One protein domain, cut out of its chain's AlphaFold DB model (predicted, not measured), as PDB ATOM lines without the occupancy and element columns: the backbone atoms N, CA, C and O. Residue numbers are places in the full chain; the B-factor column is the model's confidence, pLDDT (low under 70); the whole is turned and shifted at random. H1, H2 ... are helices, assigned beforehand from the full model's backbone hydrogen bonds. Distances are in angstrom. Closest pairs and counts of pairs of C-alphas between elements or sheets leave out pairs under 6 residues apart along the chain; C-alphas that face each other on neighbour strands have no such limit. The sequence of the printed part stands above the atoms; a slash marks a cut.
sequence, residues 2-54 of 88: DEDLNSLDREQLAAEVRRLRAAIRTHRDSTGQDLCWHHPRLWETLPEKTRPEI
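Overview. This is residues 2 to 54 of the 88 residues of an uncharacterized protein of Gemmatimonadaceae bacterium (UniProt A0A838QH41). One long helix, H2, makes one side of a flat, open frame, and the chain folds back at both of its ends: short H1 at one, and at the other short H3, followed by short H4, which packs on the later part of H2. Beyond H4 the chain runs on as a tail whose residues 49 to 54 stick out. The printed part has 53 residues with four named helices, in the order H1, H2, H3, H4, and no named strand; the class is all helix. It is loose, with a radius of gyration of the C-alphas of 13.3 A, and spans 38 by 27 by 10 A.

Along the chain. H2, residues 10 to 28, runs 26.8 A from C-alpha 10 at (212.274, 170.331, 209.930) to C-alpha 28 at (221.572, 145.608, 214.327). H1 is residues 3 to 7, 7.7 A long. H3 is residues 32 to 35, 5.9 A long. H4 is residues 40 to 43, 5.1 A long, ending at C-alpha 43 at (207.878, 147.683, 213.351).

Arrangement. H2 touches H4 with its residues 23 to 27 alone; the closest C-alphas, of Ala 23 and Leu 42, are 5.8 A apart. H1 and H2 are close but not clearly touching, with the closest C-alphas, of Leu 5 and Leu 13, 7.1 A apart. H2 and H3 are also close but not clearly touching, with the closest C-alphas, of His 27 and Leu 35, 7.5 A apart. H1 is apart from H3 and from H4, and H3 is apart from H4. In H2 every O i to N i+4 pair is within hydrogen-bond range; in H1 0 of 1 is, beside 2 of 2 O i to N i+3 pairs, and H3 and H4 are too short for an O i to N i+4 pair.

Size, cuts and confidence. The two C-alphas farthest apart, of Ser 7 and Gly 32, are 38.8 A apart. Residues 28 to 33, of which 28 belongs to H2 and 32 to 33 to H3, stand free, as do residues 49 to 54. The printed part has no cut, and the three links between helices are tight. The mean pLDDT of the printed part is 89.9, and no printed residue is under 70.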
ATOM      1  N   ASP A   2     203.734 157.059 204.115       88.88
ATOM      2  CA  ASP A   2     204.566 158.148 204.671       88.88
ATOM      3  C   ASP A   2     203.982 159.580 204.555       88.88
ATOM      4  O   ASP A   2     204.701 160.576 204.618       88.88
ATOM      5  N   GLU A   3     202.660 159.718 204.382       90.06
ATOM      6  CA  GLU A   3     201.994 161.030 204.237       90.06
ATOM      7  C   GLU A   3     202.044 161.872 205.520       90.06
ATOM      8  O   GLU A   3     201.899 163.094 205.478       90.06
ATOM      9  N   ASP A   4     202.258 161.227 206.666       90.25
ATOM     10  CA  ASP A   4     202.451 161.883 207.954       90.25
ATOM     11  C   ASP A   4     203.683 162.799 207.946       90.25
ATOM     12  O   ASP A   4     203.653 163.857 208.581       90.25
ATOM     13  N   LEU A   5     204.709 162.476 207.144       93.31
ATOM     14  CA  LEU A   5     205.920 163.290 207.000       93.31
ATOM     15  C   LEU A   5     205.636 164.694 206.450       93.31
ATOM     16  O   LEU A   5     206.339 165.636 206.807       93.31
ATOM     17  N   ASN A   6     204.592 164.860 205.630       94.38
ATOM     18  CA  ASN A   6     204.217 166.153 205.043       94.38
ATOM     19  C   ASN A   6     203.712 167.155 206.092       94.38
ATOM     20  O   ASN A   6     203.685 168.358 205.837       94.38
ATOM     21  N   SER A   7     203.292 166.665 207.261       94.38
ATOM     22  CA  SER A   7     202.805 167.495 208.368       94.38
ATOM     23  C   SER A   7     203.908 167.934 209.336       94.38
ATOM     24  O   SER A   7     203.651 168.772 210.201       94.38
ATOM     25  N   LEU A   8     205.116 167.377 209.201       96.50
ATOM     26  CA  LEU A   8     206.217 167.599 210.128       96.50
ATOM     27  C   LEU A   8     207.080 168.784 209.690       96.50
ATOM     28  O   LEU A   8     207.465 168.911 208.526       96.50
ATOM     29  N   ASP A   9     207.447 169.626 210.650       97.75
ATOM     30  CA  ASP A   9     208.487 170.624 210.450       97.75
ATOM     31  C   ASP A   9     209.885 169.978 210.385       97.75
ATOM     32  O   ASP A   9     210.086 168.769 210.557       97.75
ATOM     33  N   ARG A  10     210.896 170.798 210.103       98.12
ATOM     34  CA  ARG A  10     212.274 170.331 209.930       98.12
ATOM     35  C   ARG A  10     212.830 169.678 211.197       98.12
ATOM     36  O   ARG A  10     213.567 168.690 211.115       98.12
ATOM     37  N   GLU A  11     212.536 170.245 212.357       98.31
ATOM     38  CA  GLU A  11     213.010 169.768 213.649       98.31
ATOM     39  C   GLU A  11     212.355 168.425 213.999       98.31
ATOM     40  O   GLU A  11     213.052 167.497 214.426       98.31
ATOM     41  N   GLN A  12     211.056 168.288 213.728       97.50
ATOM     42  CA  GLN A  12     210.272 167.064 213.865       97.50
ATOM     43  C   GLN A  12     210.766 165.968 212.915       97.50
ATOM     44  O   GLN A  12     211.048 164.860 213.368       97.50
ATOM     45  N   LEU A  13     210.999 166.276 211.636       97.81
ATOM     46  CA  LEU A  13     211.594 165.330 210.681       97.81
ATOM     47  C   LEU A  13     212.966 164.841 211.153       97.81
ATOM     48  O   LEU A  13     213.268 163.645 211.123       97.81
ATOM     49  N   ALA A  14     213.817 165.751 211.631       98.12
ATOM     50  CA  ALA A  14     215.123 165.379 212.157       98.12
ATOM     51  C   ALA A  14     215.012 164.514 213.425       98.12
ATOM     52  O   ALA A  14     215.864 163.649 213.654       98.12
ATOM     53  N   ALA A  15     214.007 164.743 214.271       97.38
ATOM     54  CA  ALA A  15     213.729 163.906 215.434       97.38
ATOM     55  C   ALA A  15     213.263 162.501 215.014       97.38
ATOM     56  O   ALA A  15     213.836 161.515 215.485       97.38
ATOM     57  N   GLU A  16     212.334 162.401 214.062       95.88
ATOM     58  CA  GLU A  16     211.833 161.122 213.547       95.88
ATOM     59  C   GLU A  16     212.940 160.293 212.894       95.88
ATOM     60  O   GLU A  16     213.134 159.127 213.238       95.88
ATOM     61  N   VAL A  17     213.783 160.903 212.057       96.44
ATOM     62  CA  VAL A  17     214.935 160.209 211.459       96.44
ATOM     63  C   VAL A  17     215.887 159.666 212.529       96.44
ATOM     64  O   VAL A  17     216.412 158.555 212.396       96.44
ATOM     65  N   ARG A  18     216.137 160.420 213.608       97.56
ATOM     66  CA  ARG A  18     216.977 159.940 214.717       97.56
ATOM     67  C   ARG A  18     216.323 158.767 215.441       97.56
ATOM     68  O   ARG A  18     217.028 157.798 215.724       97.56
ATOM     69  N   ARG A  19     215.014 158.834 215.694       95.69
ATOM     70  CA  ARG A  19     214.231 157.770 216.336       95.69
ATOM     71  C   ARG A  19     214.260 156.478 215.513       95.69
ATOM     72  O   ARG A  19     214.611 155.430 216.051       95.69
ATOM     73  N   LEU A  20     214.007 156.564 214.207       95.88
ATOM     74  CA  LEU A  20     214.066 155.424 213.282       95.88
ATOM     75  C   LEU A  20     215.471 154.807 213.230       95.88
ATOM     76  O   LEU A  20     215.640 153.597 213.380       95.88
ATOM     77  N   ARG A  21     216.515 155.638 213.103       96.75
ATOM     78  CA  ARG A  21     217.909 155.161 213.117       96.75
ATOM     79  C   ARG A  21     218.297 154.520 214.446       96.75
ATOM     80  O   ARG A  21     219.112 153.603 214.445       96.75
ATOM     81  N   ALA A  22     217.771 155.003 215.569       96.50
ATOM     82  CA  ALA A  22     218.017 154.394 216.871       96.50
ATOM     83  C   ALA A  22     217.438 152.974 216.928       96.50
ATOM     84  O   ALA A  22     218.171 152.053 217.271       96.50
ATOM     85  N   ALA A  23     216.192 152.779 216.492       94.69
ATOM     86  CA  ALA A  23     215.576 151.453 216.448       94.69
ATOM     87  C   ALA A  23     216.330 150.479 215.525       94.69
ATOM     88  O   ALA A  23     216.573 149.335 215.909       94.69
ATOM     89  N   ILE A  24     216.778 150.946 214.353       94.62
ATOM     90  CA  ILE A  24     217.606 150.140 213.439       94.62
ATOM     91  C   ILE A  24     218.925 149.735 214.105       94.62
ATOM     92  O   ILE A  24     219.321 148.576 214.013       94.62
ATOM     93  N   ARG A  25     219.607 150.659 214.797       95.75
ATOM     94  CA  ARG A  25     220.855 150.346 215.513       95.75
ATOM     95  C   ARG A  25     220.624 149.344 216.635       95.75
ATOM     96  O   ARG A  25     221.377 148.389 216.728       95.75
ATOM     97  N   THR A  26     219.566 149.513 217.428       93.94
ATOM     98  CA  THR A  26     219.208 148.553 218.479       93.94
ATOM     99  C   THR A  26     219.014 147.148 217.913       93.94
ATOM    100  O   THR A  26     219.537 146.194 218.479       93.94
ATOM    101  N   HIS A  27     218.314 147.010 216.784       92.50
ATOM    102  CA  HIS A  27     218.145 145.709 216.141       92.50
ATOM    103  C   HIS A  27     219.464 145.165 215.563       92.50
ATOM    104  O   HIS A  27     219.801 144.014 215.810       92.50
ATOM    105  N   ARG A  28     220.252 145.992 214.862       91.00
ATOM    106  CA  ARG A  28     221.572 145.608 214.327       91.00
ATOM    107  C   ARG A  28     222.518 145.104 215.421       91.00
ATOM    108  O   ARG A  28     223.253 144.153 215.194       91.00
ATOM    109  N   ASP A  29     222.497 145.752 216.581       92.62
ATOM    110  CA  ASP A  29     223.385 145.451 217.708       92.62
ATOM    111  C   ASP A  29     222.821 144.332 218.617       92.62
ATOM    112  O   ASP A  29     223.396 144.028 219.662       92.62
ATOM    113  N   SER A  30     221.689 143.722 218.242       91.62
ATOM    114  CA  SER A  30     221.080 142.602 218.966       91.62
ATOM    115  C   SER A  30     221.877 141.303 218.798       91.62
ATOM    116  O   SER A  30     222.639 141.131 217.849       91.62
ATOM    117  N   THR A  31     221.707 140.358 219.727       89.88
ATOM    118  CA  THR A  31     222.432 139.075 219.714       89.88
ATOM    119  C   THR A  31     221.535 137.911 220.129       89.88
ATOM    120  O   THR A  31     220.474 138.090 220.725       89.88
ATOM    121  N   GLY A  32     221.954 136.681 219.821       87.44
ATOM    122  CA  GLY A  32     221.229 135.481 220.238       87.44
ATOM    123  C   GLY A  32     219.825 135.401 219.632       87.44
ATOM    124  O   GLY A  32     219.664 135.486 218.417       87.44
ATOM    125  N   GLN A  33     218.814 135.202 220.482       84.19
ATOM    126  CA  GLN A  33     217.413 135.107 220.050       84.19
ATOM    127  C   GLN A  33     216.849 136.453 219.573       84.19
ATOM    128  O   GLN A  33     215.890 136.468 218.805       84.19
ATOM    129  N   ASP A  34     217.490 137.567 219.935       86.00
ATOM    130  CA  ASP A  34     217.113 138.907 219.482       86.00
ATOM    131  C   ASP A  34     217.568 139.191 218.033       86.00
ATOM    132  O   ASP A  34     217.435 140.308 217.550       86.00
ATOM    133  N   LEU A  35     218.093 138.189 217.321       84.69
ATOM    134  CA  LEU A  35     218.278 138.209 215.862       84.69
ATOM    135  C   LEU A  35     217.134 137.499 215.108       84.69
ATOM    136  O   LEU A  35     217.181 137.362 213.886       84.69
ATOM    137  N   CYS A  36     216.136 136.966 215.818       83.19
ATOM    138  CA  CYS A  36     215.019 136.239 215.212       83.19
ATOM    139  C   CYS A  36     214.131 137.161 214.361       83.19
ATOM    140  O   CYS A  36     214.035 138.343 214.610       83.19
ATOM    141  N   TRP A  37     213.381 136.630 213.396       80.12
ATOM    142  CA  TRP A  37     212.560 137.433 212.477       80.12
ATOM    143  C   TRP A  37     211.516 138.360 213.141       80.12
ATOM    144  O   TRP A  37     211.002 139.253 212.472       80.12
ATOM    145  N   HIS A  38     211.153 138.147 214.412       84.12
ATOM    146  CA  HIS A  38     210.031 138.822 215.067       84.12
ATOM    147  C   HIS A  38     210.465 140.014 215.943       84.12
ATOM    148  O   HIS A  38     210.814 139.843 217.112       84.12
ATOM    149  N   HIS A  39     210.365 141.232 215.394       86.12
ATOM    150  CA  HIS A  39     210.800 142.485 216.033       86.12
ATOM    151  C   HIS A  39     209.688 143.540 216.147       86.12
ATOM    152  O   HIS A  39     209.764 144.593 215.506       86.12
ATOM    153  N   PRO A  40     208.682 143.329 217.016       84.31
ATOM    154  CA  PRO A  40     207.539 144.233 217.144       84.31
ATOM    155  C   PRO A  40     207.951 145.672 217.467       84.31
ATOM    156  O   PRO A  40     207.436 146.597 216.855       84.31
ATOM    157  N   ARG A  41     208.963 145.873 218.322       84.62
ATOM    158  CA  ARG A  41     209.465 147.217 218.664       84.62
ATOM    159  C   ARG A  41     210.042 147.983 217.473       84.62
ATOM    160  O   ARG A  41     209.941 149.204 217.443       84.62
ATOM    161  N   LEU A  42     210.671 147.290 216.518       90.88
ATOM    162  CA  LEU A  42     211.182 147.923 215.301       90.88
ATOM    163  C   LEU A  42     210.016 148.318 214.392       90.88
ATOM    164  O   LEU A  42     209.976 149.439 213.901       90.88
ATOM    165  N   TRP A  43     209.038 147.431 214.211       87.81
ATOM    166  CA  TRP A  43     207.878 147.683 213.351       87.81
ATOM    167  C   TRP A  43     206.935 148.746 213.917       87.81
ATOM    168  O   TRP A  43     206.400 149.554 213.169       87.81
ATOM    169  N   GLU A  44     206.790 148.810 215.241       88.50
ATOM    170  CA  GLU A  44     206.016 149.836 215.950       88.50
ATOM    171  C   GLU A  44     206.536 151.255 215.712       88.50
ATOM    172  O   GLU A  44     205.817 152.218 215.996       88.50
ATOM    173  N   THR A  45     207.756 151.397 215.181       91.44
ATOM    174  CA  THR A  45     208.276 152.704 214.792       91.44
ATOM    175  C   THR A  45     207.592 153.299 213.570       91.44
ATOM    176  O   THR A  45     207.693 154.511 213.389       91.44
ATOM    177  N   LEU A  46     206.875 152.487 212.793       89.81
ATOM    178  CA  LEU A  46     206.090 152.939 211.656       89.81
ATOM    179  C   LEU A  46     204.735 153.523 212.107       89.81
ATOM    180  O   LEU A  46     204.143 153.057 213.101       89.81
ATOM    181  N   PRO A  47     204.240 154.557 211.403       86.62
ATOM    182  CA  PRO A  47     202.965 155.193 211.718       86.62
ATOM    183  C   PRO A  47     201.774 154.273 211.415       86.62
ATOM    184  O   PRO A  47     200.767 154.316 212.127       86.62
ATOM    185  N   GLU A  48     201.883 153.392 210.419       85.12
ATOM    186  CA  GLU A  48     200.812 152.475 210.051       85.12
ATOM    187  C   GLU A  48     200.567 151.423 211.139       85.12
ATOM    188  O   GLU A  48     201.445 150.651 211.529       85.12
ATOM    189  N   LYS A  49     199.321 151.341 211.613       78.88
ATOM    190  CA  LYS A  49     198.873 150.285 212.529       78.88
ATOM    191  C   LYS A  49     198.184 149.182 211.740       78.88
ATOM    192  O   LYS A  49     196.964 149.043 211.752       78.88
ATOM    193  N   THR A  50     198.991 148.401 211.037       75.31
ATOM    194  CA  THR A  50     198.518 147.256 210.256       75.31
ATOM    195  C   THR A  50     198.534 146.006 211.127       75.31
ATOM    196  O   THR A  50     199.536 145.719 211.779       75.31
ATOM    197  N   ARG A  51     197.441 145.232 211.144       73.75
ATOM    198  CA  ARG A  51     197.497 143.863 211.679       73.75
ATOM    199  C   ARG A  51     198.224 142.996 210.653       73.75
ATOM    200  O   ARG A  51     197.682 142.832 209.561       73.75
ATOM    201  N   PRO A  52     199.419 142.463 210.956       71.31
ATOM    202  CA  PRO A  52     200.097 141.592 210.014       71.31
ATOM    203  C   PRO A  52     199.285 140.309 209.847       71.31
ATOM    204  O   PRO A  52     198.889 139.678 210.830       71.31
ATOM    205  N   GLU A  53     199.050 139.907 208.602       80.06
ATOM    206  CA  GLU A  53     198.606 138.552 208.311       80.06
ATOM    207  C   GLU A  53     199.818 137.631 208.484       80.06
ATOM    208  O   GLU A  53     200.764 137.647 207.695       80.06
ATOM    209  N   ILE A  54     199.849 136.896 209.595       77.06
ATOM    210  CA  ILE A  54     200.988 136.047 209.947       77.06
ATOM    211  C   ILE A  54     200.947 134.791 209.069       77.06
ATOM    212  O   ILE A  54     200.299 133.800 209.400       77.06
TER     213      ILE A  54